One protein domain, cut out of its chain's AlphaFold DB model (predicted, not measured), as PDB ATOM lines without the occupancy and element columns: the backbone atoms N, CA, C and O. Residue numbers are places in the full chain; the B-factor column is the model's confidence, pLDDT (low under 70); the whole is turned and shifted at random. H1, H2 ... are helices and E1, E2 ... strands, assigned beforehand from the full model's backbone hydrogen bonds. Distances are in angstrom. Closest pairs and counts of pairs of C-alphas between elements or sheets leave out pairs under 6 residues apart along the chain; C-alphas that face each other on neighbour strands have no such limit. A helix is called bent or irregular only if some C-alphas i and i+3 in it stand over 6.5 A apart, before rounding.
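AT A GLANCE: This is residues 87 to 221 of the 221 residues of the protein "Chromate resistance protein" of Chloroflexi bacterium (UniProt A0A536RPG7). A compact cluster of helices has H1 in its middle, with H2, H3 and H5 packed round it; H5 crosses H1, and H4 folds back beside H5 as the other half of a helical hairpin. A small sheet of two parallel strands, E1 and E2, lies to one side of the helices, and the long loop of residues 118 to 145, which runs from E2 to H2, reaches out beyond the sheet to one end of the longest axis near Arg 125. The printed part has 135 residues, with five named helices and two named strands in the order E1 H1 E2 H2 H3 H4 H5, and its class is mostly helix. It is compact and rounded, with a radius of gyration of the C-alphas of 14.1 A and spans of 43 by 34 by 30 A.

IN THESE COORDINATES: E1, residues 87 to 90, begins at C-alpha 87 (-21.324, -36.465, 10.387). H1, residues 95 to 108, is 18.9 A long; it is neither bent nor irregular, but only just: C-alphas 105 and 108 are 6.1 A apart. E2 is residues 113 to 117, and H2 is residues 146 to 153. H3, residues 159 to 172, is 20.0 A long, and H4, residues 182 to 196, is 21.3 A. H5, residues 200 to 220, is the longest at 29.8 A, has a kink of 25 degrees near residue 207 and ends at C-alpha 220 (-1.916, -19.591, -6.016).

HOW THE PARTS SIT: E1, H1 and E2 form a strand-helix-strand unit, two parallel neighbour strands with a helix between, with a right-handed crossover. N 89 and O 115 are 3.0 A apart and N 115 and O 87 2.9 A, within hydrogen-bond range. Residues 129 to 130 pair with residues 87 to 88 of E1, parallel. H1, with residues 96 to 100 alone, touches H2 at a shallow tilt of 30 degrees, the same way; the closest C-alphas, of Thr 100 and Phe 147, are 4.9 A apart. Residues 203 to 211 of H5 touch H1, only just about perpendicular at 72 degrees, with the C-alphas of Ile 98 and Phe 204 closest at 5.7 A. H2 and H3 form a hairpin, at a shallow tilt of 31 degrees, opposite ways; their closest C-alphas, of Glu 148 and Ala 165, are 5.9 A apart. H4 and H5 form another, at 20 degrees; the C-alphas of Ile 193 and Arg 203 are closest, at 6.0 A. H2 is apart from H4 and from H5. In H1, H2, H3 and H4 every O i to N i+4 pair is within hydrogen-bond range; in H5, 16 of 17 are.

THE WHOLE: The C-alphas farthest apart, of Arg 125 and Ser 221, are 43.6 A apart. The printed part has no cut. The link from E2 to H2, 28 residues, is long. The mean pLDDT of the printed part is 91.0; residues 141 to 143, 174 to 175 and 221 are under 70.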
ATOM      1  N   PHE A  87     -20.783 -36.381  11.739       94.50
ATOM      2  CA  PHE A  87     -21.324 -36.465  10.387       94.50
ATOM      3  C   PHE A  87     -21.394 -37.912   9.909       94.50
ATOM      4  O   PHE A  87     -20.526 -38.730  10.216       94.50
ATOM      5  N   VAL A  88     -22.402 -38.215   9.094       94.19
ATOM      6  CA  VAL A  88     -22.637 -39.566   8.573       94.19
ATOM      7  C   VAL A  88     -22.785 -39.526   7.057       94.19
ATOM      8  O   VAL A  88     -23.523 -38.701   6.518       94.19
ATOM      9  N   THR A  89     -22.125 -40.441   6.350       94.88
ATOM     10  CA  THR A  89     -22.312 -40.626   4.904       94.88
ATOM     11  C   THR A  89     -22.218 -42.097   4.507       94.88
ATOM     12  O   THR A  89     -21.931 -42.965   5.332       94.88
ATOM     13  N   ARG A  90     -22.503 -42.416   3.241       94.44
ATOM     14  CA  ARG A  90     -22.396 -43.794   2.749       94.44
ATOM     15  C   ARG A  90     -20.937 -44.212   2.590       94.44
ATOM     16  O   ARG A  90     -20.107 -43.427   2.136       94.44
ATOM     17  N   GLU A  91     -20.674 -45.474   2.910       94.25
ATOM     18  CA  GLU A  91     -19.406 -46.145   2.626       94.25
ATOM     19  C   GLU A  91     -19.045 -46.099   1.135       94.25
ATOM     20  O   GLU A  91     -19.886 -45.812   0.270       94.25
ATOM     21  N   ARG A  92     -17.793 -46.446   0.837       94.06
ATOM     22  CA  ARG A  92     -17.171 -46.322  -0.485       94.06
ATOM     23  C   ARG A  92     -17.141 -44.868  -0.937       94.06
ATOM     24  O   ARG A  92     -17.637 -44.528  -2.012       94.06
ATOM     25  N   ILE A  93     -16.563 -44.015  -0.098       95.88
ATOM     26  CA  ILE A  93     -16.389 -42.600  -0.413       95.88
ATOM     27  C   ILE A  93     -15.479 -42.423  -1.630       95.88
ATOM     28  O   ILE A  93     -14.580 -43.231  -1.888       95.88
ATOM     29  N   HIS A  94     -15.749 -41.358  -2.373       95.69
ATOM     30  CA  HIS A  94     -15.036 -40.958  -3.581       95.69
ATOM     31  C   HIS A  94     -14.945 -39.421  -3.608       95.69
ATOM     32  O   HIS A  94     -15.055 -38.806  -2.542       95.69
ATOM     33  N   VAL A  95     -14.706 -38.817  -4.771       95.88
ATOM     34  CA  VAL A  95     -14.292 -37.415  -4.943       95.88
ATOM     35  C   VAL A  95     -15.127 -36.433  -4.106       95.88
ATOM     36  O   VAL A  95     -14.571 -35.798  -3.202       95.88
ATOM     37  N   ASP A  96     -16.443 -36.335  -4.330       94.75
ATOM     38  CA  ASP A  96     -17.285 -35.316  -3.675       94.75
ATOM     39  C   ASP A  96     -17.394 -35.508  -2.150       94.75
ATOM     40  O   ASP A  96     -17.246 -34.558  -1.372       94.75
ATOM     41  N   ARG A  97     -17.565 -36.753  -1.682       96.06
ATOM     42  CA  ARG A  97     -17.652 -37.059  -0.238       96.06
ATOM     43  C   ARG A  97     -16.351 -36.766   0.497       96.06
ATOM     44  O   ARG A  97     -16.395 -36.249   1.614       96.06
ATOM     45  N   ILE A  98     -15.208 -37.094  -0.108       97.75
ATOM     46  CA  ILE A  98     -13.900 -36.824   0.495       97.75
ATOM     47  C   ILE A  98     -13.663 -35.314   0.566       97.75
ATOM     48  O   ILE A  98     -13.309 -34.817   1.635       97.75
ATOM     49  N   ALA A  99     -13.911 -34.585  -0.527       97.56
ATOM     50  CA  ALA A  99     -13.756 -33.133  -0.559       97.56
ATOM     51  C   ALA A  99     -14.677 -32.441   0.460       97.56
ATOM     52  O   ALA A  99     -14.241 -31.540   1.180       97.56
ATOM     53  N   THR A 100     -15.925 -32.899   0.580       96.69
ATOM     54  CA  THR A 100     -16.896 -32.374   1.551       96.69
ATOM     55  C   THR A 100     -16.433 -32.609   2.988       96.69
ATOM     56  O   THR A 100     -16.373 -31.665   3.775       96.69
ATOM     57  N   ALA A 101     -16.042 -33.840   3.336       96.88
ATOM     58  CA  ALA A 101     -15.533 -34.159   4.672       96.88
ATOM     59  C   ALA A 101     -14.243 -33.385   5.001       96.88
ATOM     60  O   ALA A 101     -14.061 -32.913   6.126       96.88
ATOM     61  N   TRP A 102     -13.365 -33.198   4.010       97.94
ATOM     62  CA  TRP A 102     -12.155 -32.390   4.148       97.94
ATOM     63  C   TRP A 102     -12.489 -30.925   4.451       97.94
ATOM     64  O   TRP A 102     -11.949 -30.367   5.407       97.94
ATOM     65  N   ALA A 103     -13.421 -30.318   3.708       97.00
ATOM     66  CA  ALA A 103     -13.816 -28.928   3.929       97.00
ATOM     67  C   ALA A 103     -14.522 -28.730   5.274       97.00
ATOM     68  O   ALA A 103     -14.237 -27.753   5.966       97.00
ATOM     69  N   ILE A 104     -15.374 -29.677   5.688       95.62
ATOM     70  CA  ILE A 104     -15.973 -29.676   7.029       95.62
ATOM     71  C   ILE A 104     -14.869 -29.640   8.087       95.62
ATOM     72  O   ILE A 104     -14.856 -28.737   8.923       95.62
ATOM     73  N   ARG A 105     -13.899 -30.562   8.020       95.50
ATOM     74  CA  ARG A 105     -12.836 -30.643   9.032       95.50
ATOM     75  C   ARG A 105     -11.887 -29.442   9.008       95.50
ATOM     76  O   ARG A 105     -11.279 -29.119  10.020       95.50
ATOM     77  N   ARG A 106     -11.724 -28.783   7.861       95.44
ATOM     78  CA  ARG A 106     -10.783 -27.665   7.712       95.44
ATOM     79  C   ARG A 106     -11.392 -26.301   8.039       95.44
ATOM     80  O   ARG A 106     -10.693 -25.465   8.605       95.44
ATOM     81  N   PHE A 107     -12.653 -26.069   7.676       94.81
ATOM     82  CA  PHE A 107     -13.272 -24.738   7.721       94.81
ATOM     83  C   PHE A 107     -14.508 -24.645   8.620       94.81
ATOM     84  O   PHE A 107     -14.860 -23.538   9.014       94.81
ATOM     85  N   VAL A 108     -15.170 -25.766   8.936       93.00
ATOM     86  CA  VAL A 108     -16.392 -25.771   9.762       93.00
ATOM     87  C   VAL A 108     -16.076 -26.179  11.195       93.00
ATOM     88  O   VAL A 108     -16.342 -25.425  12.124       93.00
ATOM     89  N   ASP A 109     -15.506 -27.369  11.372       94.06
ATOM     90  CA  ASP A 109     -15.237 -27.947  12.684       94.06
ATOM     91  C   ASP A 109     -14.000 -28.869  12.643       94.06
ATOM     92  O   ASP A 109     -14.083 -30.002  12.156       94.06
ATOM     93  N   PRO A 110     -12.850 -28.425  13.188       93.69
ATOM     94  CA  PRO A 110     -11.632 -29.231  13.282       93.69
ATOM     95  C   PRO A 110     -11.773 -30.535  14.071       93.69
ATOM     96  O   PRO A 110     -10.995 -31.465  13.846       93.69
ATOM     97  N   ALA A 111     -12.743 -30.614  14.985       93.50
ATOM     98  CA  ALA A 111     -13.017 -31.796  15.794       93.50
ATOM     99  C   ALA A 111     -14.081 -32.719  15.166       93.50
ATOM    100  O   ALA A 111     -14.435 -33.730  15.781       93.50
ATOM    101  N   ALA A 112     -14.577 -32.408  13.960       94.69
ATOM    102  CA  ALA A 112     -15.608 -33.193  13.289       94.69
ATOM    103  C   ALA A 112     -15.204 -34.665  13.107       94.69
ATOM    104  O   ALA A 112     -14.076 -34.993  12.716       94.69
ATOM    105  N   THR A 113     -16.166 -35.557  13.336       94.25
ATOM    106  CA  THR A 113     -16.001 -37.009  13.181       94.25
ATOM    107  C   THR A 113     -16.928 -37.543  12.098       94.25
ATOM    108  O   THR A 113     -18.027 -37.026  11.908       94.25
ATOM    109  N   PHE A 114     -16.504 -38.599  11.400       94.31
ATOM    110  CA  PHE A 114     -17.220 -39.145  10.246       94.31
ATOM    111  C   PHE A 114     -17.518 -40.633  10.436       94.31
ATOM    112  O   PHE A 114     -16.604 -41.416  10.693       94.31
ATOM    113  N   GLU A 115     -18.782 -41.022  10.278       94.25
ATOM    114  CA  GLU A 115     -19.208 -42.422  10.185       94.25
ATOM    115  C   GLU A 115     -19.535 -42.774   8.727       94.25
ATOM    116  O   GLU A 115     -20.345 -42.111   8.072       94.25
ATOM    117  N   PHE A 116     -18.913 -43.842   8.224       94.19
ATOM    118  CA  PHE A 116     -19.174 -44.397   6.896       94.19
ATOM    119  C   PHE A 116     -20.069 -45.623   7.035       94.19
ATOM    120  O   PHE A 116     -19.667 -46.629   7.620       94.19
ATOM    121  N   VAL A 117     -21.298 -45.540   6.525       93.50
ATOM    122  CA  VAL A 117     -22.302 -46.592   6.720       93.50
ATOM    123  C   VAL A 117     -22.682 -47.300   5.428       93.50
ATOM    124  O   VAL A 117     -22.864 -46.676   4.378       93.50
ATOM    125  N   ALA A 118     -22.894 -48.614   5.526       92.06
ATOM    126  CA  ALA A 118     -23.406 -49.434   4.434       92.06
ATOM    127  C   ALA A 118     -24.691 -48.853   3.834       92.06
ATOM    128  O   ALA A 118     -25.535 -48.300   4.545       92.06
ATOM    129  N   ARG A 119     -24.882 -49.009   2.517       86.50
ATOM    130  CA  ARG A 119     -26.064 -48.481   1.795       86.50
ATOM    131  C   ARG A 119     -27.401 -49.009   2.326       86.50
ATOM    132  O   ARG A 119     -28.409 -48.327   2.185       86.50
ATOM    133  N   THR A 120     -27.403 -50.190   2.936       87.62
ATOM    134  CA  THR A 120     -28.586 -50.850   3.509       87.62
ATOM    135  C   THR A 120     -28.981 -50.313   4.882       87.62
ATOM    136  O   THR A 120     -30.104 -50.546   5.321       87.62
ATOM    137  N   ARG A 121     -28.090 -49.589   5.574       85.75
ATOM    138  CA  ARG A 121     -28.365 -49.069   6.917       85.75
ATOM    139  C   ARG A 121     -29.344 -47.896   6.854       85.75
ATOM    140  O   ARG A 121     -29.212 -47.017   5.994       85.75
ATOM    141  N   ASP A 122     -30.299 -47.872   7.779       84.69
ATOM    142  CA  ASP A 122     -31.212 -46.745   7.964       84.69
ATOM    143  C   ASP A 122     -30.466 -45.579   8.625       84.69
ATOM    144  O   ASP A 122     -30.066 -45.656   9.786       84.69
ATOM    145  N   VAL A 123     -30.258 -44.510   7.857       83.38
ATOM    146  CA  VAL A 123     -29.529 -43.314   8.299       83.38
ATOM    147  C   VAL A 123     -30.363 -42.415   9.206       83.38
ATOM    148  O   VAL A 123     -29.793 -41.624   9.947       83.38
ATOM    149  N   THR A 124     -31.696 -42.542   9.190       78.25
ATOM    150  CA  THR A 124     -32.594 -41.702  10.005       78.25
ATOM    151  C   THR A 124     -32.503 -42.021  11.495       78.25
ATOM    152  O   THR A 124     -32.902 -41.219  12.333       78.25
ATOM    153  N   ARG A 125     -31.951 -43.192  11.827       80.75
ATOM    154  CA  ARG A 125     -31.770 -43.684  13.196       80.75
ATOM    155  C   ARG A 125     -30.366 -43.433  13.746       80.75
ATOM    156  O   ARG A 125     -30.068 -43.886  14.847       80.75
ATOM    157  N   LEU A 126     -29.491 -42.790  12.974       84.00
ATOM    158  CA  LEU A 126     -28.110 -42.538  13.372       84.00
ATOM    159  C   LEU A 126     -27.991 -41.177  14.049       84.00
ATOM    160  O   LEU A 126     -28.600 -40.197  13.625       84.00
ATOM    161  N   ALA A 127     -27.190 -41.125  15.108       80.94
ATOM    162  CA  ALA A 127     -26.906 -39.897  15.830       80.94
ATOM    163  C   ALA A 127     -25.828 -39.104  15.079       80.94
ATOM    164  O   ALA A 127     -24.668 -39.156  15.447       80.94
ATOM    165  N   GLY A 128     -26.179 -38.394  14.009       87.81
ATOM    166  CA  GLY A 128     -25.231 -37.540  13.290       87.81
ATOM    167  C   GLY A 128     -25.869 -36.812  12.115       87.81
ATOM    168  O   GLY A 128     -26.964 -37.160  11.676       87.81
ATOM    169  N   ILE A 129     -25.198 -35.776  11.613       90.62
ATOM    170  CA  ILE A 129     -25.685 -34.974  10.489       90.62
ATOM    171  C   ILE A 129     -25.393 -35.734   9.187       90.62
ATOM    172  O   ILE A 129     -24.221 -35.903   8.834       90.62
ATOM    173  N   PRO A 130     -26.418 -36.201   8.451       91.00
ATOM    174  CA  PRO A 130     -26.189 -36.891   7.195       91.00
ATOM    175  C   PRO A 130     -25.714 -35.907   6.119       91.00
ATOM    176  O   PRO A 130     -26.253 -34.803   5.998       91.00
ATOM    177  N   PHE A 131     -24.754 -36.326   5.296       91.19
ATOM    178  CA  PHE A 131     -24.381 -35.627   4.066       91.19
ATOM    179  C   PHE A 131     -24.158 -36.598   2.902       91.19
ATOM    180  O   PHE A 131     -23.811 -37.765   3.101       91.19
ATOM    181  N   ASP A 132     -24.390 -36.114   1.684       87.06
ATOM    182  CA  ASP A 132     -24.429 -36.887   0.438       87.06
ATOM    183  C   ASP A 132     -25.258 -38.183   0.556       87.06
ATOM    184  O   ASP A 132     -24.884 -39.281   0.130       87.06
ATOM    185  N   ILE A 133     -26.417 -38.059   1.207       85.19
ATOM    186  CA  ILE A 133     -27.431 -39.106   1.306       85.19
ATOM    187  C   ILE A 133     -28.751 -38.533   0.790       85.19
ATOM    188  O   ILE A 133     -29.067 -37.364   1.003       85.19
ATOM    189  N   ARG A 134     -29.559 -39.359   0.115       77.81
ATOM    190  CA  ARG A 134     -30.889 -38.953  -0.361       77.81
ATOM    191  C   ARG A 134     -31.729 -38.407   0.799       77.81
ATOM    192  O   ARG A 134     -31.940 -39.106   1.784       77.81
ATOM    193  N   GLY A 135     -32.234 -37.184   0.642       71.75
ATOM    194  CA  GLY A 135     -33.039 -36.499   1.658       71.75
ATOM    195  C   GLY A 135     -32.227 -35.749   2.718       71.75
ATOM    196  O   GLY A 135     -32.828 -35.047   3.528       71.75
ATOM    197  N   ALA A 136     -30.893 -35.838   2.702       78.81
ATOM    198  CA  ALA A 136     -30.048 -35.014   3.555       78.81
ATOM    199  C   ALA A 136     -30.160 -33.526   3.183       78.81
ATOM    200  O   ALA A 136     -30.467 -33.142   2.048       78.81
ATOM    201  N   GLU A 137     -29.895 -32.665   4.160       71.56
ATOM    202  CA  GLU A 137     -29.806 -31.226   3.923       71.56
ATOM    203  C   GLU A 137     -28.599 -30.905   3.028       71.56
ATOM    204  O   GLU A 137     -28.744 -30.202   2.029       71.56
ATOM    205  N   LEU A 138     -27.450 -31.519   3.338       73.88
ATOM    206  CA  LEU A 138     -26.222 -31.491   2.548       73.88
ATOM    207  C   LEU A 138     -26.218 -32.657   1.557       73.88
ATOM    208  O   LEU A 138     -25.814 -33.763   1.896       73.88
ATOM    209  N   GLY A 139     -26.669 -32.443   0.334       71.62
ATOM    210  CA  GLY A 139     -26.584 -33.448  -0.722       71.62
ATOM    211  C   GLY A 139     -26.755 -32.800  -2.083       71.62
ATOM    212  O   GLY A 139     -26.928 -31.587  -2.167       71.62
ATOM    213  N   HIS A 140     -26.757 -33.612  -3.134       73.06
ATOM    214  CA  HIS A 140     -27.009 -33.148  -4.493       73.06
ATOM    215  C   HIS A 140     -28.350 -32.392  -4.595       73.06
ATOM    216  O   HIS A 140     -29.425 -32.994  -4.494       73.06
ATOM    217  N   ARG A 141     -28.305 -31.068  -4.792       65.56
ATOM    218  CA  ARG A 141     -29.484 -30.195  -4.952       65.56
ATOM    219  C   ARG A 141     -29.311 -29.310  -6.176       65.56
ATOM    220  O   ARG A 141     -28.247 -28.744  -6.377       65.56
ATOM    221  N   ASN A 142     -30.366 -29.156  -6.978       61.97
ATOM    222  CA  ASN A 142     -30.391 -28.239  -8.130       61.97
ATOM    223  C   ASN A 142     -29.224 -28.446  -9.117       61.97
ATOM    224  O   ASN A 142     -28.688 -27.488  -9.663       61.97
ATOM    225  N   GLY A 143     -28.797 -29.699  -9.299       69.75
ATOM    226  CA  GLY A 143     -27.654 -30.043 -10.141       69.75
ATOM    227  C   GLY A 143     -26.290 -29.704  -9.540       69.75
ATOM    228  O   GLY A 143     -25.316 -29.826 -10.260       69.75
ATOM    229  N   ARG A 144     -26.179 -29.276  -8.277       77.94
ATOM    230  CA  ARG A 144     -24.908 -29.037  -7.564       77.94
ATOM    231  C   ARG A 144     -24.389 -30.297  -6.889       77.94
ATOM    232  O   ARG A 144     -25.200 -31.100  -6.422       77.94
ATOM    233  N   CYS A 145     -23.067 -30.432  -6.786       83.75
ATOM    234  CA  CYS A 145     -22.463 -31.472  -5.950       83.75
ATOM    235  C   CYS A 145     -22.629 -31.159  -4.450       83.75
ATOM    236  O   CYS A 145     -23.035 -30.050  -4.060       83.75
ATOM    237  N   THR A 146     -22.356 -32.132  -3.579       87.31
ATOM    238  CA  THR A 146     -22.478 -31.931  -2.126       87.31
ATOM    239  C   THR A 146     -21.482 -30.891  -1.635       87.31
ATOM    240  O   THR A 146     -21.832 -30.076  -0.779       87.31
ATOM    241  N   PHE A 147     -20.283 -30.849  -2.221       91.06
ATOM    242  CA  PHE A 147     -19.278 -29.842  -1.902       91.06
ATOM    243  C   PHE A 147     -19.774 -28.418  -2.189       91.06
ATOM    244  O   PHE A 147     -19.677 -27.550  -1.327       91.06
ATOM    245  N   GLU A 148     -20.382 -28.172  -3.351       90.00
ATOM    246  CA  GLU A 148     -20.994 -26.874  -3.679       90.00
ATOM    247  C   GLU A 148     -22.112 -26.505  -2.693       90.00
ATOM    248  O   GLU A 148     -22.169 -25.375  -2.204       90.00
ATOM    249  N   SER A 149     -22.957 -27.477  -2.343       90.69
ATOM    250  CA  SER A 149     -24.043 -27.282  -1.373       90.69
ATOM    251  C   SER A 149     -23.518 -26.949   0.032       90.69
ATOM    252  O   SER A 149     -24.132 -26.163   0.756       90.69
ATOM    253  N   LEU A 150     -22.363 -27.506   0.419       92.19
ATOM    254  CA  LEU A 150     -21.670 -27.173   1.665       92.19
ATOM    255  C   LEU A 150     -21.197 -25.714   1.668       92.19
ATOM    256  O   LEU A 150     -21.433 -25.005   2.648       92.19
ATOM    257  N   LEU A 151     -20.548 -25.269   0.584       92.31
ATOM    258  CA  LEU A 151     -20.046 -23.895   0.480       92.31
ATOM    259  C   LEU A 151     -21.181 -22.875   0.606       92.31
ATOM    260  O   LEU A 151     -21.019 -21.858   1.277       92.31
ATOM    261  N   GLU A 152     -22.334 -23.157  -0.002       90.12
ATOM    262  CA  GLU A 152     -23.518 -22.300   0.106       90.12
ATOM    263  C   GLU A 152     -24.092 -22.285   1.522       90.12
ATOM    264  O   GLU A 152     -24.318 -21.206   2.071       90.12
ATOM    265  N   LYS A 153     -24.285 -23.461   2.134       88.81
ATOM    266  CA  LYS A 153     -24.880 -23.577   3.474       88.81
ATOM    267  C   LYS A 153     -24.090 -22.811   4.535       88.81
ATOM    268  O   LYS A 153     -24.686 -22.183   5.403       88.81
ATOM    269  N   TYR A 154     -22.763 -22.889   4.480       89.06
ATOM    270  CA  TYR A 154     -21.871 -22.243   5.448       89.06
ATOM    271  C   TYR A 154     -21.355 -20.876   4.973       89.06
ATOM    272  O   TYR A 154     -20.413 -20.344   5.557       89.06
ATOM    273  N   GLU A 155     -21.943 -20.318   3.909       90.94
ATOM    274  CA  GLU A 155     -21.570 -19.030   3.311       90.94
ATOM    275  C   GLU A 155     -20.056 -18.874   3.062       90.94
ATOM    276  O   GLU A 155     -19.467 -17.802   3.243       90.94
ATOM    277  N   MET A 156     -19.402 -19.948   2.622       91.75
ATOM    278  CA  MET A 156     -17.967 -19.964   2.359       91.75
ATOM    279  C   MET A 156     -17.661 -19.190   1.074       91.75
ATOM    280  O   MET A 156     -17.835 -19.677  -0.044       91.75
ATOM    281  N   ARG A 157     -17.192 -17.947   1.227       91.69
ATOM    282  CA  ARG A 157     -16.969 -17.015   0.105       91.69
ATOM    283  C   ARG A 157     -15.562 -17.054  -0.488       91.69
ATOM    284  O   ARG A 157     -15.288 -16.251  -1.378       91.69
ATOM    285  N   ASP A 158     -14.701 -17.970  -0.065       94.75
ATOM    286  CA  ASP A 158     -13.337 -18.078  -0.584       94.75
ATOM    287  C   ASP A 158     -13.325 -18.376  -2.106       94.75
ATOM    288  O   ASP A 158     -13.894 -19.385  -2.542       94.75
ATOM    289  N   PRO A 159     -12.704 -17.520  -2.945       95.56
ATOM    290  CA  PRO A 159     -12.572 -17.769  -4.380       95.56
ATOM    291  C   PRO A 159     -11.844 -19.077  -4.718       95.56
ATOM    292  O   PRO A 159     -12.213 -19.739  -5.694       95.56
ATOM    293  N   ALA A 160     -10.860 -19.483  -3.909       96.56
ATOM    294  CA  ALA A 160     -10.130 -20.732  -4.096       96.56
ATOM    295  C   ALA A 160     -11.053 -21.940  -3.890       96.56
ATOM    296  O   ALA A 160     -11.038 -22.862  -4.705       96.56
ATOM    297  N   LEU A 161     -11.933 -21.900  -2.878       96.69
ATOM    298  CA  LEU A 161     -12.946 -22.944  -2.669       96.69
ATOM    299  C   LEU A 161     -13.939 -23.017  -3.830       96.69
ATOM    300  O   LEU A 161     -14.294 -24.114  -4.252       96.69
ATOM    301  N   ARG A 162     -14.338 -21.879  -4.413       94.81
ATOM    302  CA  ARG A 162     -15.216 -21.871  -5.599       94.81
ATOM    303  C   ARG A 162     -14.535 -22.438  -6.844       94.81
ATOM    304  O   ARG A 162     -15.177 -23.110  -7.648       94.81
ATOM    305  N   ARG A 163     -13.238 -22.178  -7.034       95.50
ATOM    306  CA  ARG A 163     -12.465 -22.790  -8.126       95.50
ATOM    307  C   ARG A 163     -12.323 -24.294  -7.913       95.50
ATOM    308  O   ARG A 163     -12.595 -25.054  -8.839       95.50
ATOM    309  N   MET A 164     -11.981 -24.706  -6.695       97.06
ATOM    310  CA  MET A 164     -11.899 -26.110  -6.308       97.06
ATOM    311  C   MET A 164     -13.238 -26.826  -6.507       97.06
ATOM    312  O   MET A 164     -13.249 -27.910  -7.077       97.06
ATOM    313  N   ALA A 165     -14.363 -26.205  -6.139       95.31
ATOM    314  CA  ALA A 165     -15.698 -26.761  -6.344       95.31
ATOM    315  C   ALA A 165     -15.968 -27.133  -7.808       95.31
ATOM    316  O   ALA A 165     -16.449 -28.231  -8.069       95.31
ATOM    317  N   ARG A 166     -15.577 -26.281  -8.768       94.06
ATOM    318  CA  ARG A 166     -15.718 -26.589 -10.204       94.06
ATOM    319  C   ARG A 166     -14.883 -27.797 -10.633       94.06
ATOM    320  O   ARG A 166     -15.355 -28.596 -11.433       94.06
ATOM    321  N   ILE A 167     -13.666 -27.936 -10.102       95.81
ATOM    322  CA  ILE A 167     -12.784 -29.081 -10.388       95.81
ATOM    323  C   ILE A 167     -13.365 -30.370  -9.784       95.81
ATOM    324  O   ILE A 167     -13.441 -31.391 -10.459       95.81
ATOM    325  N   ILE A 168     -13.804 -30.317  -8.521       95.69
ATOM    326  CA  ILE A 168     -14.414 -31.452  -7.809       95.69
ATOM    327  C   ILE A 168     -15.698 -31.902  -8.509       95.69
ATOM    328  O   ILE A 168     -15.856 -33.091  -8.767       95.69
ATOM    329  N   ARG A 169     -16.571 -30.962  -8.890       93.31
ATOM    330  CA  ARG A 169     -17.790 -31.236  -9.661       93.31
ATOM    331  C   ARG A 169     -17.479 -31.945 -10.979       93.31
ATOM    332  O   ARG A 169     -18.070 -32.978 -11.260       93.31
ATOM    333  N   GLY A 170     -16.530 -31.419 -11.753       93.69
ATOM    334  CA  GLY A 170     -16.128 -32.016 -13.026       93.69
ATOM    335  C   GLY A 170     -15.496 -33.405 -12.899       93.69
ATOM    336  O   GLY A 170     -15.530 -34.190 -13.843       93.69
ATOM    337  N   ALA A 171     -14.907 -33.711 -11.740       93.81
ATOM    338  CA  ALA A 171     -14.341 -35.021 -11.444       93.81
ATOM    339  C   ALA A 171     -15.404 -36.021 -10.949       93.81
ATOM    340  O   ALA A 171     -15.326 -37.195 -11.295       93.81
ATOM    341  N   ASP A 172     -16.389 -35.578 -10.164       89.88
ATOM    342  CA  ASP A 172     -17.455 -36.437  -9.621       89.88
ATOM    343  C   ASP A 172     -18.570 -36.721 -10.650       89.88
ATOM    344  O   ASP A 172     -19.127 -37.818 -10.691       89.88
ATOM    345  N   LEU A 173     -18.842 -35.752 -11.532       85.62
ATOM    346  CA  LEU A 173     -19.816 -35.828 -12.622       85.62
ATOM    347  C   LEU A 173     -19.102 -35.681 -13.979       85.62
ATOM    348  O   LEU A 173     -19.192 -34.630 -14.620       85.62
ATOM    349  N   PRO A 174     -18.362 -36.710 -14.437       67.81
ATOM    350  CA  PRO A 174     -17.708 -36.657 -15.737       67.81
ATOM    351  C   PRO A 174     -18.765 -36.505 -16.844       67.81
ATOM    352  O   PRO A 174     -19.846 -37.085 -16.754       67.81
ATOM    353  N   HIS A 175     -18.425 -35.758 -17.901       69.06
ATOM    354  CA  HIS A 175     -19.255 -35.457 -19.087       69.06
ATOM    355  C   HIS A 175     -20.171 -34.222 -19.018       69.06
ATOM    356  O   HIS A 175     -21.014 -34.057 -19.897       69.06
ATOM    357  N   GLU A 176     -19.982 -33.316 -18.055       73.50
ATOM    358  CA  GLU A 176     -20.559 -31.970 -18.161       73.50
ATOM    359  C   GLU A 176     -19.716 -31.061 -19.076       73.50
ATOM    360  O   GLU A 176     -18.482 -31.003 -18.975       73.50
ATOM    361  N   ASP A 177     -20.388 -30.318 -19.958       71.62
ATOM    362  CA  ASP A 177     -19.752 -29.311 -20.808       71.62
ATOM    363  C   ASP A 177     -19.102 -28.204 -19.962       71.62
ATOM    364  O   ASP A 177     -19.658 -27.735 -18.970       71.62
ATOM    365  N   GLY A 178     -17.907 -27.757 -20.361       80.38
ATOM    366  CA  GLY A 178     -17.183 -26.695 -19.648       80.38
ATOM    367  C   GLY A 178     -16.470 -27.145 -18.365       80.38
ATOM    368  O   GLY A 178     -16.024 -26.298 -17.586       80.38
ATOM    369  N   THR A 179     -16.324 -28.456 -18.155       87.44
ATOM    370  CA  THR A 179     -15.521 -29.028 -17.065       87.44
ATOM    371  C   THR A 179     -14.066 -28.522 -17.110       87.44
ATOM    372  O   THR A 179     -13.444 -28.571 -18.176       87.44
ATOM    373  N   PRO A 180     -13.483 -28.055 -15.983       93.25
ATOM    374  CA  PRO A 180     -12.082 -27.638 -15.947       93.25
ATOM    375  C   PRO A 180     -11.131 -28.764 -16.390       93.25
ATOM    376  O   PRO A 180     -11.351 -29.916 -15.996       93.25
ATOM    377  N   PRO A 181     -10.062 -28.469 -17.156       93.62
ATOM    378  CA  PRO A 181      -9.138 -29.487 -17.667       93.62
ATOM    379  C   PRO A 181      -8.438 -30.290 -16.560       93.62
ATOM    380  O   PRO A 181      -8.053 -31.438 -16.777       93.62
ATOM    381  N   GLU A 182      -8.302 -29.723 -15.361       95.50
ATOM    382  CA  GLU A 182      -7.708 -30.378 -14.193       95.50
ATOM    383  C   GLU A 182      -8.557 -31.554 -13.677       95.50
ATOM    384  O   GLU A 182      -8.027 -32.482 -13.063       95.50
ATOM    385  N   SER A 183      -9.867 -31.549 -13.946       95.75
ATOM    386  CA  SER A 183     -10.832 -32.476 -13.341       95.75
ATOM    387  C   SER A 183     -10.576 -33.935 -13.718       95.75
ATOM    388  O   SER A 183     -10.668 -34.812 -12.862       95.75
ATOM    389  N   ALA A 184     -10.173 -34.211 -14.963       94.38
ATOM    390  CA  ALA A 184      -9.852 -35.571 -15.405       94.38
ATOM    391  C   ALA A 184      -8.634 -36.152 -14.661       94.38
ATOM    392  O   ALA A 184      -8.616 -37.331 -14.311       94.38
ATOM    393  N   GLY A 185      -7.631 -35.314 -14.375       96.31
ATOM    394  CA  GLY A 185      -6.468 -35.708 -13.579       96.31
ATOM    395  C   GLY A 185      -6.834 -35.952 -12.117       96.31
ATOM    396  O   GLY A 185      -6.392 -36.937 -11.528       96.31
ATOM    397  N   VAL A 186      -7.690 -35.098 -11.547       97.56
ATOM    398  CA  VAL A 186      -8.220 -35.293 -10.191       97.56
ATOM    399  C   VAL A 186      -8.990 -36.610 -10.098       97.56
ATOM    400  O   VAL A 186      -8.696 -37.412  -9.213       97.56
ATOM    401  N   LEU A 187      -9.897 -36.887 -11.037       96.81
ATOM    402  CA  LEU A 187     -10.635 -38.151 -11.084       96.81
ATOM    403  C   LEU A 187      -9.689 -39.359 -11.129       96.81
ATOM    404  O   LEU A 187      -9.821 -40.260 -10.305       96.81
ATOM    405  N   ALA A 188      -8.680 -39.343 -12.007       97.81
ATOM    406  CA  ALA A 188      -7.708 -40.433 -12.110       97.81
ATOM    407  C   ALA A 188      -6.959 -40.696 -10.787       97.81
ATOM    408  O   ALA A 188      -6.741 -41.849 -10.408       97.81
ATOM    409  N   VAL A 189      -6.597 -39.640 -10.047       98.38
ATOM    410  CA  VAL A 189      -5.959 -39.769  -8.727       98.38
ATOM    411  C   VAL A 189      -6.918 -40.388  -7.707       98.38
ATOM    412  O   VAL A 189      -6.533 -41.303  -6.977       98.38
ATOM    413  N   PHE A 190      -8.167 -39.920  -7.651       98.00
ATOM    414  CA  PHE A 190      -9.159 -40.449  -6.713       98.00
ATOM    415  C   PHE A 190      -9.589 -41.884  -7.042       98.00
ATOM    416  O   PHE A 190      -9.830 -42.664  -6.118       98.00
ATOM    417  N   ASP A 191      -9.608 -42.272  -8.317       97.88
ATOM    418  CA  ASP A 191      -9.784 -43.666  -8.733       97.88
ATOM    419  C   ASP A 191      -8.633 -44.549  -8.242       97.88
ATOM    420  O   ASP A 191      -8.874 -45.590  -7.631       97.88
ATOM    421  N   GLY A 192      -7.385 -44.088  -8.373       98.25
ATOM    422  CA  GLY A 192      -6.231 -44.781  -7.791       98.25
ATOM    423  C   GLY A 192      -6.322 -44.924  -6.265       98.25
ATOM    424  O   GLY A 192      -5.975 -45.968  -5.712       98.25
ATOM    425  N   ILE A 193      -6.837 -43.907  -5.563       98.19
ATOM    426  CA  ILE A 193      -7.086 -43.978  -4.114       98.19
ATOM    427  C   ILE A 193      -8.182 -44.998  -3.795       98.19
ATOM    428  O   ILE A 193      -8.020 -45.780  -2.858       98.19
ATOM    429  N   ARG A 194      -9.284 -45.004  -4.552       97.06
ATOM    430  CA  ARG A 194     -10.392 -45.954  -4.378       97.06
ATOM    431  C   ARG A 194      -9.904 -47.394  -4.500       97.06
ATOM    432  O   ARG A 194     -10.270 -48.218  -3.659       97.06
ATOM    433  N   ASP A 195      -9.105 -47.663  -5.528       97.38
ATOM    434  CA  ASP A 195      -8.668 -49.011  -5.896       97.38
ATOM    435  C   ASP A 195      -7.476 -49.484  -5.049       97.38
ATOM    436  O   ASP A 195      -7.308 -50.679  -4.824       97.38
ATOM    437  N   GLY A 196      -6.675 -48.549  -4.525       96.81
ATOM    438  CA  GLY A 196      -5.496 -48.831  -3.703       96.81
ATOM    439  C   GLY A 196      -5.692 -48.719  -2.185       96.81
ATOM    440  O   GLY A 196      -4.694 -48.797  -1.462       96.81
ATOM    441  N   ALA A 197      -6.910 -48.472  -1.691       96.31
ATOM    442  CA  ALA A 197      -7.220 -48.348  -0.262       96.31
ATOM    443  C   ALA A 197      -8.271 -49.373   0.179       96.31
ATOM    444  O   ALA A 197      -9.282 -49.577  -0.496       96.31
ATOM    445  N   SER A 198      -8.059 -49.970   1.354       94.94
ATOM    446  CA  SER A 198      -8.919 -51.052   1.867       94.94
ATOM    447  C   SER A 198     -10.096 -50.547   2.705       94.94
ATOM    448  O   SER A 198     -11.064 -51.276   2.912       94.94
ATOM    449  N   THR A 199     -10.031 -49.308   3.202       96.94
ATOM    450  CA  THR A 199     -11.056 -48.721   4.082       96.94
ATOM    451  C   THR A 199     -11.392 -47.284   3.683       96.94
ATOM    452  O   THR A 199     -10.559 -46.576   3.116       96.94
ATOM    453  N   ASP A 200     -12.592 -46.810   4.027       96.75
ATOM    454  CA  ASP A 200     -12.981 -45.411   3.784       96.75
ATOM    455  C   ASP A 200     -12.164 -44.412   4.617       96.75
ATOM    456  O   ASP A 200     -11.880 -43.313   4.151       96.75
ATOM    457  N   ALA A 201     -11.701 -44.802   5.809       95.88
ATOM    458  CA  ALA A 201     -10.798 -43.973   6.609       95.88
ATOM    459  C   ALA A 201      -9.449 -43.743   5.900       95.88
ATOM    460  O   ALA A 201      -8.906 -42.634   5.907       95.88
ATOM    461  N   GLU A 202      -8.922 -44.776   5.239       97.25
ATOM    462  CA  GLU A 202      -7.708 -44.674   4.430       97.25
ATOM    463  C   GLU A 202      -7.940 -43.831   3.168       97.25
ATOM    464  O   GLU A 202      -7.132 -42.949   2.866       97.25
ATOM    465  N   ARG A 203      -9.073 -44.032   2.477       98.00
ATOM    466  CA  ARG A 203      -9.480 -43.191   1.337       98.00
ATOM    467  C   ARG A 203      -9.571 -41.725   1.730       98.00
ATOM    468  O   ARG A 203      -9.039 -40.874   1.020       98.00
ATOM    469  N   PHE A 204     -10.189 -41.436   2.874       97.88
ATOM    470  CA  PHE A 204     -10.297 -40.081   3.402       97.88
ATOM    471  C   PHE A 204      -8.922 -39.492   3.706       97.88
ATOM    472  O   PHE A 204      -8.638 -38.380   3.284       97.88
ATOM    473  N   THR A 205      -8.044 -40.239   4.376       97.06
ATOM    474  CA  THR A 205      -6.698 -39.759   4.725       97.06
ATOM    475  C   THR A 205      -5.881 -39.414   3.478       97.06
ATOM    476  O   THR A 205      -5.317 -38.322   3.393       97.06
ATOM    477  N   ARG A 206      -5.848 -40.312   2.485       98.19
ATOM    478  CA  ARG A 206      -5.114 -40.092   1.229       98.19
ATOM    479  C   ARG A 206      -5.741 -38.968   0.402       98.19
ATOM    480  O   ARG A 206      -5.030 -38.090  -0.078       98.19
ATOM    481  N   GLY A 207      -7.064 -38.969   0.262       98.00
ATOM    482  CA  GLY A 207      -7.771 -37.964  -0.525       98.00
ATOM    483  C   GLY A 207      -7.771 -36.576   0.120       98.00
ATOM    484  O   GLY A 207      -7.686 -35.590  -0.600       98.00
ATOM    485  N   ALA A 208      -7.745 -36.471   1.452       97.88
ATOM    486  CA  ALA A 208      -7.597 -35.195   2.153       97.88
ATOM    487  C   ALA A 208      -6.270 -34.496   1.812       97.88
ATOM    488  O   ALA A 208      -6.258 -33.284   1.606       97.88
ATOM    489  N   ALA A 209      -5.174 -35.249   1.673       98.06
ATOM    490  CA  ALA A 209      -3.893 -34.693   1.232       98.06
ATOM    491  C   ALA A 209      -3.956 -34.166  -0.215       98.06
ATOM    492  O   ALA A 209      -3.369 -33.134  -0.535       98.06
ATOM    493  N   VAL A 210      -4.711 -34.841  -1.090       98.19
ATOM    494  CA  VAL A 210      -4.971 -34.362  -2.458       98.19
ATOM    495  C   VAL A 210      -5.821 -33.090  -2.432       98.19
ATOM    496  O   VAL A 210      -5.505 -32.135  -3.136       98.19
ATOM    497  N   CYS A 211      -6.852 -33.030  -1.585       98.38
ATOM    498  CA  CYS A 211      -7.665 -31.828  -1.396       98.38
ATOM    499  C   CYS A 211      -6.829 -30.631  -0.919       98.38
ATOM    500  O   CYS A 211      -6.998 -29.537  -1.456       98.38
ATOM    501  N   ASP A 212      -5.887 -30.833   0.008       98.25
ATOM    502  CA  ASP A 212      -4.952 -29.783   0.434       98.25
ATOM    503  C   ASP A 212      -4.120 -29.247  -0.745       98.25
ATOM    504  O   ASP A 212      -3.965 -28.032  -0.891       98.25
ATOM    505  N   ALA A 213      -3.628 -30.134  -1.616       98.19
ATOM    506  CA  ALA A 213      -2.857 -29.748  -2.797       98.19
ATOM    507  C   ALA A 213      -3.707 -28.994  -3.835       98.19
ATOM    508  O   ALA A 213      -3.270 -27.964  -4.352       98.19
ATOM    509  N   ILE A 214      -4.931 -29.460  -4.111       97.88
ATOM    510  CA  ILE A 214      -5.864 -28.786  -5.030       97.88
ATOM    511  C   ILE A 214      -6.236 -27.402  -4.492       97.88
ATOM    512  O   ILE A 214      -6.260 -26.430  -5.248       97.88
ATOM    513  N   TYR A 215      -6.493 -27.287  -3.189       98.19
ATOM    514  CA  TYR A 215      -6.808 -26.012  -2.555       98.19
ATOM    515  C   TYR A 215      -5.635 -25.027  -2.631       98.19
ATOM    516  O   TYR A 215      -5.821 -23.866  -3.006       98.19
ATOM    517  N   ALA A 216      -4.412 -25.489  -2.349       97.94
ATOM    518  CA  ALA A 216      -3.205 -24.679  -2.493       97.94
ATOM    519  C   ALA A 216      -3.001 -24.213  -3.945       97.94
ATOM    520  O   ALA A 216      -2.744 -23.030  -4.180       97.94
ATOM    521  N   TYR A 217      -3.201 -25.107  -4.921       97.25
ATOM    522  CA  TYR A 217      -3.185 -24.763  -6.343       97.25
ATOM    523  C   TYR A 217      -4.201 -23.656  -6.657       97.25
ATOM    524  O   TYR A 217      -3.822 -22.612  -7.191       97.25
ATOM    525  N   CYS A 218      -5.456 -23.825  -6.227       96.81
ATOM    526  CA  CYS A 218      -6.529 -22.851  -6.445       96.81
ATOM    527  C   CYS A 218      -6.288 -21.496  -5.764       96.81
ATOM    528  O   CYS A 218      -6.844 -20.502  -6.218       96.81
ATOM    529  N   THR A 219      -5.489 -21.455  -4.695       95.50
ATOM    530  CA  THR A 219      -5.124 -20.220  -3.977       95.50
ATOM    531  C   THR A 219      -4.009 -19.450  -4.692       95.50
ATOM    532  O   THR A 219      -3.957 -18.227  -4.631       95.50
ATOM    533  N   SER A 220      -3.095 -20.166  -5.348       84.56
ATOM    534  CA  SER A 220      -1.916 -19.591  -6.016       84.56
ATOM    535  C   SER A 220      -2.165 -19.063  -7.434       84.56
ATOM    536  O   SER A 220      -1.269 -18.453  -8.016       84.56
ATOM    537  N   SER A 221      -3.336 -19.354  -8.001       64.94
ATOM    538  CA  SER A 221      -3.638 -19.239  -9.434       64.94
ATOM    539  C   SER A 221      -4.805 -18.313  -9.742       64.94
ATOM    540  O   SER A 221      -5.580 -17.970  -8.827       64.94
TER     541      SER A 221